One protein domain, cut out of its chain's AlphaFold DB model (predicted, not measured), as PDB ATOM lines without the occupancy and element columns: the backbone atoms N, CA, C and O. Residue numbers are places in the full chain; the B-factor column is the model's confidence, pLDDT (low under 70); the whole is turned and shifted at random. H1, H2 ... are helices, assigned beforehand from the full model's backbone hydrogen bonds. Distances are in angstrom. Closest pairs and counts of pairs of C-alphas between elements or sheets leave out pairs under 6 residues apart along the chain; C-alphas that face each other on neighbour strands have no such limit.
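What this domain is: This is residues 1 to 65 of the 65 residues of an uncharacterized protein of Pseudoalteromonas sp. J010 (UniProt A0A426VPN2). One long helix, H1, makes most of the length; H2 folds back along it, H3 then runs the same way as H1, and both of these shorter helices pack on H1 and on each other, the three centres making a triangle. The last helix, H4, carries the line on past the end of H1, while residues 1 to 7 and 60 to 65 stick out at opposite ends. The printed part has 65 residues with four named helices in the order H1, H2, H3, H4 and no named strand, class all helix. The whole is loose, with a radius of gyration of the C-alphas of 14.2 A and spans of 57 by 18 by 13 A.

Where its parts are: H1, residues 2 to 26, begins at C-alpha 2 (-57.625, 53.195, 43.626) and is 36.2 A long. H2 holds residues 30 to 38, 11.8 A, and H3 residues 42 to 52, 15.4 A. H4, residues 56 to 62, ends at C-alpha 62 (-14.510, 49.082, 18.238).

How they stand to each other: H1 and H2, a helical hairpin, touch at a shallow tilt of 18 degrees, opposite ways; their closest C-alphas, of Ala 16 and Gly 37, are 4.8 A apart. H1 touches H3 with residues 12 to 23 alone, closest at the C-alphas of Cys 19 and Trp 47, 5.6 A. They run the same way at a shallow tilt of 34 degrees, only just short of steep. H2 and H3 touch at a steep tilt of 46 degrees, opposite ways, closest at the C-alphas of Gly 37 and Asn 43, 3.9 A. Helix packing is mostly aligned, only just, with 2 of 3 touching pairs at a shallow tilt. H4 is close to but not clearly touching H1, the closest C-alphas, of Lys 26 and Leu 56, being 5.7 A apart; it is apart from H2 and H3. Every O i to N i+4 pair is within hydrogen-bond range in H1, H2 and H3, and 2 of 3 in H4.

The domain as a whole: The C-alphas farthest apart, of Met 1 and Ala 65, are 56.8 A apart. The printed part has no cut, and its three links are tight. pLDDT is under 70 at residues 1 to 2 and 56 to 65.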
ATOM      1  N   MET A   1     -57.940  51.183  47.487       61.41
ATOM      2  CA  MET A   1     -57.753  50.363  46.266       61.41
ATOM      3  C   MET A   1     -57.313  51.201  45.067       61.41
ATOM      4  O   MET A   1     -56.332  50.832  44.442       61.41
ATOM      5  N   LEU A   2     -57.943  52.353  44.793       68.75
ATOM      6  CA  LEU A   2     -57.625  53.195  43.626       68.75
ATOM      7  C   LEU A   2     -56.162  53.693  43.566       68.75
ATOM      8  O   LEU A   2     -55.552  53.666  42.503       68.75
ATOM      9  N   SER A   3     -55.572  54.082  44.703       79.19
ATOM     10  CA  SER A   3     -54.207  54.638  44.754       79.19
ATOM     11  C   SER A   3     -53.116  53.637  44.368       79.19
ATOM     12  O   SER A   3     -52.133  54.016  43.740       79.19
ATOM     13  N   LEU A   4     -53.296  52.356  44.712       83.12
ATOM     14  CA  LEU A   4     -52.317  51.311  44.406       83.12
ATOM     15  C   LEU A   4     -52.302  51.007  42.903       83.12
ATOM     16  O   LEU A   4     -51.238  50.921  42.299       83.12
ATOM     17  N   SER A   5     -53.484  50.917  42.288       83.62
ATOM     18  CA  SER A   5     -53.625  50.714  40.845       83.62
ATOM     19  C   SER A   5     -53.066  51.892  40.048       83.62
ATOM     20  O   SER A   5     -52.372  51.685  39.055       83.62
ATOM     21  N   LEU A   6     -53.306  53.128  40.506       87.94
ATOM     22  CA  LEU A   6     -52.753  54.329  39.876       87.94
ATOM     23  C   LEU A   6     -51.221  54.338  39.934       87.94
ATOM     24  O   LEU A   6     -50.562  54.618  38.935       87.94
ATOM     25  N   PHE A   7     -50.659  53.978  41.092       87.06
ATOM     26  CA  PHE A   7     -49.217  53.863  41.282       87.06
ATOM     27  C   PHE A   7     -48.612  52.795  40.364       87.06
ATOM     28  O   PHE A   7     -47.581  53.034  39.737       87.06
ATOM     29  N   LEU A   8     -49.280  51.645  40.219       85.19
ATOM     30  CA  LEU A   8     -48.838  50.572  39.329       85.19
ATOM     31  C   LEU A   8     -48.791  51.020  37.860       85.19
ATOM     32  O   LEU A   8     -47.851  50.684  37.141       85.19
ATOM     33  N   ILE A   9     -49.787  51.790  37.414       85.00
ATOM     34  CA  ILE A   9     -49.852  52.326  36.047       85.00
ATOM     35  C   ILE A   9     -48.736  53.351  35.820       85.00
ATOM     36  O   ILE A   9     -48.026  53.274  34.816       85.00
ATOM     37  N   LEU A  10     -48.532  54.268  36.770       89.00
ATOM     38  CA  LEU A  10     -47.452  55.257  36.718       89.00
ATOM     39  C   LEU A  10     -46.072  54.600  36.677       89.00
ATOM     40  O   LEU A  10     -45.238  54.987  35.861       89.00
ATOM     41  N   ALA A  11     -45.843  53.582  37.507       86.75
ATOM     42  CA  ALA A  11     -44.598  52.826  37.508       86.75
ATOM     43  C   ALA A  11     -44.362  52.131  36.159       86.75
ATOM     44  O   ALA A  11     -43.263  52.213  35.613       86.75
ATOM     45  N   ASN A  12     -45.392  51.510  35.573       87.12
ATOM     46  CA  ASN A  12     -45.264  50.879  34.258       87.12
ATOM     47  C   ASN A  12     -44.932  51.893  33.153       87.12
ATOM     48  O   ASN A  12     -44.040  51.639  32.343       87.12
ATOM     49  N   LEU A  13     -45.582  53.059  33.157       86.12
ATOM     50  CA  LEU A  13     -45.281  54.149  32.224       86.12
ATOM     51  C   LEU A  13     -43.849  54.671  32.389       86.12
ATOM     52  O   LEU A  13     -43.150  54.870  31.397       86.12
ATOM     53  N   LEU A  14     -43.391  54.847  33.630       88.44
ATOM     54  CA  LEU A  14     -42.029  55.280  33.945       88.44
ATOM     55  C   LEU A  14     -40.979  54.299  33.422       88.44
ATOM     56  O   LEU A  14     -40.018  54.719  32.777       88.44
ATOM     57  N   ILE A  15     -41.152  52.999  33.666       86.38
ATOM     58  CA  ILE A  15     -40.177  51.997  33.226       86.38
ATOM     59  C   ILE A  15     -40.234  51.830  31.695       86.38
ATOM     60  O   ILE A  15     -39.180  51.734  31.067       86.38
ATOM     61  N   ALA A  16     -41.412  51.928  31.065       86.25
ATOM     62  CA  ALA A  16     -41.533  51.914  29.604       86.25
ATOM     63  C   ALA A  16     -40.822  53.120  28.964       86.25
ATOM     64  O   ALA A  16     -40.088  52.970  27.983       86.25
ATOM     65  N   TYR A  17     -40.968  54.309  29.558       86.25
ATOM     66  CA  TYR A  17     -40.242  55.509  29.145       86.25
ATOM     67  C   TYR A  17     -38.727  55.357  29.332       86.25
ATOM     68  O   TYR A  17     -37.946  55.730  28.452       86.25
ATOM     69  N   GLN A  18     -38.286  54.757  30.440       85.81
ATOM     70  CA  GLN A  18     -36.872  54.453  30.634       85.81
ATOM     71  C   GLN A  18     -36.363  53.464  29.583       85.81
ATOM     72  O   GLN A  18     -35.327  53.725  28.976       85.81
ATOM     73  N   CYS A  19     -37.093  52.385  29.299       85.25
ATOM     74  CA  CYS A  19     -36.736  51.430  28.250       85.25
ATOM     75  C   CYS A  19     -36.599  52.112  26.882       85.25
ATOM     76  O   CYS A  19     -35.619  51.867  26.179       85.25
ATOM     77  N   TYR A  20     -37.514  53.025  26.540       85.50
ATOM     78  CA  TYR A  20     -37.423  53.849  25.331       85.50
ATOM     79  C   TYR A  20     -36.125  54.668  25.302       85.50
ATOM     80  O   TYR A  20     -35.370  54.633  24.326       85.50
ATOM     81  N   ARG A  21     -35.828  55.383  26.394       86.00
ATOM     82  CA  ARG A  21     -34.657  56.263  26.472       86.00
ATOM     83  C   ARG A  21     -33.345  55.478  26.419       86.00
ATOM     84  O   ARG A  21     -32.433  55.886  25.706       86.00
ATOM     85  N   TYR A  22     -33.258  54.353  27.131       85.38
ATOM     86  CA  TYR A  22     -32.081  53.480  27.139       85.38
ATOM     87  C   TYR A  22     -31.874  52.780  25.797       85.38
ATOM     88  O   TYR A  22     -30.744  52.741  25.317       85.38
ATOM     89  N   ALA A  23     -32.937  52.271  25.168       85.50
ATOM     90  CA  ALA A  23     -32.835  51.660  23.845       85.50
ATOM     91  C   ALA A  23     -32.360  52.682  22.804       85.50
ATOM     92  O   ALA A  23     -31.450  52.383  22.036       85.50
ATOM     93  N   SER A  24     -32.902  53.904  22.845       83.31
ATOM     94  CA  SER A  24     -32.473  55.004  21.978       83.31
ATOM     95  C   SER A  24     -31.007  55.386  22.215       83.31
ATOM     96  O   SER A  24     -30.217  55.426  21.277       83.31
ATOM     97  N   ALA A  25     -30.604  55.569  23.477       83.12
ATOM     98  CA  ALA A  25     -29.232  55.937  23.831       83.12
ATOM     99  C   ALA A  25     -28.201  54.858  23.468       83.12
ATOM    100  O   ALA A  25     -27.071  55.183  23.109       83.12
ATOM    101  N   LYS A  26     -28.579  53.578  23.567       82.00
ATOM    102  CA  LYS A  26     -27.695  52.455  23.249       82.00
ATOM    103  C   LYS A  26     -27.731  52.029  21.775       82.00
ATOM    104  O   LYS A  26     -26.935  51.176  21.399       82.00
ATOM    105  N   GLY A  27     -28.617  52.602  20.955       76.62
ATOM    106  CA  GLY A  27     -28.748  52.282  19.526       76.62
ATOM    107  C   GLY A  27     -29.556  51.012  19.218       76.62
ATOM    108  O   GLY A  27     -29.461  50.475  18.117       76.62
ATOM    109  N   TYR A  28     -30.350  50.518  20.171       81.44
ATOM    110  CA  TYR A  28     -31.221  49.351  19.998       81.44
ATOM    111  C   TYR A  28     -32.579  49.737  19.382       81.44
ATOM    112  O   TYR A  28     -33.019  50.883  19.510       81.44
ATOM    113  N   PRO A  29     -33.299  48.792  18.739       81.81
ATOM    114  CA  PRO A  29     -34.597  49.051  18.119       81.81
ATOM    115  C   PRO A  29     -35.653  49.439  19.159       81.81
ATOM    116  O   PRO A  29     -36.321  48.600  19.766       81.81
ATOM    117  N   VAL A  30     -35.838  50.748  19.320       81.69
ATOM    118  CA  VAL A  30     -36.669  51.352  20.366       81.69
ATOM    119  C   VAL A  30     -38.110  50.834  20.336       81.69
ATOM    120  O   VAL A  30     -38.700  50.598  21.385       81.69
ATOM    121  N   LYS A  31     -38.666  50.568  19.146       78.38
ATOM    122  CA  LYS A  31     -40.030  50.037  18.976       78.38
ATOM    123  C   LYS A  31     -40.225  48.663  19.631       78.38
ATOM    124  O   LYS A  31     -41.253  48.447  20.263       78.38
ATOM    125  N   LEU A  32     -39.242  47.766  19.521       81.56
ATOM    126  CA  LEU A  32     -39.317  46.427  20.116       81.56
ATOM    127  C   LEU A  32     -39.213  46.504  21.640       81.56
ATOM    128  O   LEU A  32     -40.058  45.961  22.344       81.56
ATOM    129  N   PHE A  33     -38.229  47.248  22.146       81.19
ATOM    130  CA  PHE A  33     -38.014  47.412  23.585       81.19
ATOM    131  C   PHE A  33     -39.157  48.162  24.273       81.19
ATOM    132  O   PHE A  33     -39.551  47.802  25.377       81.19
ATOM    133  N   THR A  34     -39.737  49.163  23.612       79.94
ATOM    134  CA  THR A  34     -40.881  49.908  24.159       79.94
ATOM    135  C   THR A  34     -42.160  49.075  24.106       79.94
ATOM    136  O   THR A  34     -42.931  49.107  25.056       79.94
ATOM    137  N   GLY A  35     -42.373  48.280  23.048       82.19
ATOM    138  CA  GLY A  35     -43.507  47.354  22.965       82.19
ATOM    139  C   GLY A  35     -43.451  46.261  24.035       82.19
ATOM    140  O   GLY A  35     -44.448  46.002  24.701       82.19
ATOM    141  N   LEU A  36     -42.268  45.684  24.263       80.75
ATOM    142  CA  LEU A  36     -42.036  44.709  25.334       80.75
ATOM    143  C   LEU A  36     -42.111  45.348  26.731       80.75
ATOM    144  O   LEU A  36     -42.594  44.715  27.665       80.75
ATOM    145  N   GLY A  37     -41.672  46.602  26.875       80.00
ATOM    146  CA  GLY A  37     -41.772  47.362  28.124       80.00
ATOM    147  C   GLY A  37     -43.193  47.812  28.468       80.00
ATOM    148  O   GLY A  37     -43.521  47.996  29.635       80.00
ATOM    149  N   LEU A  38     -44.065  47.954  27.469       80.25
ATOM    150  CA  LEU A  38     -45.472  48.292  27.677       80.25
ATOM    151  C   LEU A  38     -46.257  47.132  28.305       80.25
ATOM    152  O   LEU A  38     -47.265  47.371  28.970       80.25
ATOM    153  N   LEU A  39     -45.795  45.887  28.123       83.06
ATOM    154  CA  LEU A  39     -46.374  44.749  28.819       83.06
ATOM    155  C   LEU A  39     -45.994  44.816  30.306       83.06
ATOM    156  O   LEU A  39     -44.806  44.707  30.646       83.06
ATOM    157  N   PRO A  40     -46.982  44.934  31.215       72.56
ATOM    158  CA  PRO A  40     -46.711  44.776  32.634       72.56
ATOM    159  C   PRO A  40     -46.061  43.405  32.856       72.56
ATOM    160  O   PRO A  40     -46.353  42.454  32.131       72.56
ATOM    161  N   TYR A  41     -45.154  43.312  33.833       79.06
ATOM    162  CA  TYR A  41     -44.265  42.162  34.094       79.06
ATOM    163  C   TYR A  41     -42.999  42.102  33.218       79.06
ATOM    164  O   TYR A  41     -41.892  42.039  33.757       79.06
ATOM    165  N   PHE A  42     -43.122  42.202  31.892       82.06
ATOM    166  CA  PHE A  42     -41.955  42.195  30.993       82.06
ATOM    167  C   PHE A  42     -41.107  43.464  31.107       82.06
ATOM    168  O   PHE A  42     -39.894  43.412  30.927       82.06
ATOM    169  N   ASN A  43     -41.727  44.576  31.492       82.62
ATOM    170  CA  ASN A  43     -41.089  45.871  31.715       82.62
ATOM    171  C   ASN A  43     -39.814  45.812  32.577       82.62
ATOM    172  O   ASN A  43     -38.782  46.368  32.212       82.62
ATOM    173  N   LEU A  44     -39.856  45.069  33.688       81.12
ATOM    174  CA  LEU A  44     -38.714  44.900  34.593       81.12
ATOM    175  C   LEU A  44     -37.584  44.088  33.949       81.12
ATOM    176  O   LEU A  44     -36.421  44.475  34.035       81.12
ATOM    177  N   VAL A  45     -37.929  42.991  33.269       86.44
ATOM    178  CA  VAL A  45     -36.960  42.124  32.583       86.44
ATOM    179  C   VAL A  45     -36.269  42.886  31.456       86.44
ATOM    180  O   VAL A  45     -35.044  42.879  31.368       86.44
ATOM    181  N   VAL A  46     -37.043  43.589  30.630       85.50
ATOM    182  CA  VAL A  46     -36.552  44.397  29.505       85.50
ATOM    183  C   VAL A  46     -35.643  45.519  29.993       85.50
ATOM    184  O   VAL A  46     -34.596  45.770  29.393       85.50
ATOM    185  N   TRP A  47     -36.013  46.170  31.094       82.06
ATOM    186  CA  TRP A  47     -35.218  47.242  31.673       82.06
ATOM    187  C   TRP A  47     -33.875  46.741  32.216       82.06
ATOM    188  O   TRP A  47     -32.833  47.315  31.892       82.06
ATOM    189  N   VAL A  48     -33.878  45.635  32.967       86.00
ATOM    190  CA  VAL A  48     -32.645  44.983  33.437       86.00
ATOM    191  C   VAL A  48     -31.795  44.528  32.251       86.00
ATOM    192  O   VAL A  48     -30.596  44.789  32.217       86.00
ATOM    193  N   TYR A  49     -32.408  43.937  31.226       85.38
ATOM    194  CA  TYR A  49     -31.709  43.528  30.008       85.38
ATOM    195  C   TYR A  49     -31.019  44.726  29.335       85.38
ATOM    196  O   TYR A  49     -29.822  44.682  29.072       85.38
ATOM    197  N   LEU A  50     -31.719  45.852  29.163       80.94
ATOM    198  CA  LEU A  50     -31.147  47.092  28.624       80.94
ATOM    199  C   LEU A  50     -29.997  47.655  29.465       80.94
ATOM    200  O   LEU A  50     -29.073  48.244  28.900       80.94
ATOM    201  N   LEU A  51     -30.033  47.493  30.788       82.88
ATOM    202  CA  LEU A  51     -28.940  47.882  31.682       82.88
ATOM    203  C   LEU A  51     -27.683  47.049  31.412       82.88
ATOM    204  O   LEU A  51     -26.610  47.630  31.237       82.88
ATOM    205  N   PHE A  52     -27.836  45.730  31.286       83.69
ATOM    206  CA  PHE A  52     -26.734  44.802  31.024       83.69
ATOM    207  C   PHE A  52     -26.232  44.813  29.577       83.69
ATOM    208  O   PHE A  52     -25.072  44.475  29.344       83.69
ATOM    209  N   LEU A  53     -27.056  45.207  28.600       80.75
ATOM    210  CA  LEU A  53     -26.619  45.198  27.207       80.75
ATOM    211  C   LEU A  53     -25.499  46.217  26.969       80.75
ATOM    212  O   LEU A  53     -25.629  47.377  27.367       80.75
ATOM    213  N   PRO A  54     -24.412  45.844  26.279       72.31
ATOM    214  CA  PRO A  54     -23.378  46.793  25.910       72.31
ATOM    215  C   PRO A  54     -23.947  47.843  24.954       72.31
ATOM    216  O   PRO A  54     -24.958  47.638  24.275       72.31
ATOM    217  N   ASN A  55     -23.309  49.005  24.924       74.38
ATOM    218  CA  ASN A  55     -23.723  50.091  24.055       74.38
ATOM    219  C   ASN A  55     -23.373  49.713  22.602       74.38
ATOM    220  O   ASN A  55     -22.192  49.656  22.260       74.38
ATOM    221  N   LEU A  56     -24.373  49.411  21.760       69.06
ATOM    222  CA  LEU A  56     -24.146  48.984  20.367       69.06
ATOM    223  C   LEU A  56     -23.430  50.070  19.567       69.06
ATOM    224  O   LEU A  56     -22.577  49.767  18.736       69.06
ATOM    225  N   THR A  57     -23.738  51.335  19.856       62.66
ATOM    226  CA  THR A  57     -23.056  52.489  19.262       62.66
ATOM    227  C   THR A  57     -21.553  52.457  19.543       62.66
ATOM    228  O   THR A  57     -20.751  52.766  18.666       62.66
ATOM    229  N   THR A  58     -21.149  52.037  20.743       59.28
ATOM    230  CA  THR A  58     -19.735  51.888  21.105       59.28
ATOM    231  C   THR A  58     -19.133  50.623  20.493       59.28
ATOM    232  O   THR A  58     -18.044  50.694  19.939       59.28
ATOM    233  N   ALA A  59     -19.846  49.492  20.514       57.94
ATOM    234  CA  ALA A  59     -19.361  48.226  19.958       57.94
ATOM    235  C   ALA A  59     -19.072  48.312  18.448       57.94
ATOM    236  O   ALA A  59     -18.030  47.843  17.998       57.94
ATOM    237  N   LYS A  60     -19.930  49.000  17.683       56.91
ATOM    238  CA  LYS A  60     -19.713  49.222  16.247       56.91
ATOM    239  C   LYS A  60     -18.449  50.044  15.955       56.91
ATOM    240  O   LYS A  60     -17.814  49.819  14.939       56.91
ATOM    241  N   ASN A  61     -18.067  50.969  16.838       55.78
ATOM    242  CA  ASN A  61     -16.838  51.753  16.668       55.78
ATOM    243  C   ASN A  61     -15.565  50.963  17.024       55.78
ATOM    244  O   ASN A  61     -14.499  51.316  16.540       55.78
ATOM    245  N   ILE A  62     -15.663  49.912  17.847       59.06
ATOM    246  CA  ILE A  62     -14.510  49.082  18.238       59.06
ATOM    247  C   ILE A  62     -14.236  47.993  17.191       59.06
ATOM    248  O   ILE A  62     -13.084  47.683  16.935       59.06
ATOM    249  N   GLU A  63     -15.269  47.444  16.542       55.59
ATOM    250  CA  GLU A  63     -15.104  46.447  15.466       55.59
ATOM    251  C   GLU A  63     -14.524  47.044  14.166       55.59
ATOM    252  O   GLU A  63     -14.066  46.315  13.292       55.59
ATOM    253  N   GLN A  64     -14.537  48.374  14.029       53.94
ATOM    254  CA  GLN A  64     -14.010  49.089  12.861       53.94
ATOM    255  C   GLN A  64     -12.623  49.726  13.084       53.94
ATOM    256  O   GLN A  64     -12.161  50.448  12.199       53.94
ATOM    257  N   ALA A  65     -11.983  49.491  14.236       48.78
ATOM    258  CA  ALA A  65     -10.639  49.973  14.576       48.78
ATOM    259  C   ALA A  65      -9.613  48.834  14.515       48.78
ATOM    260  O   ALA A  65      -8.481  49.104  14.056       48.78
TER     261      ALA A  65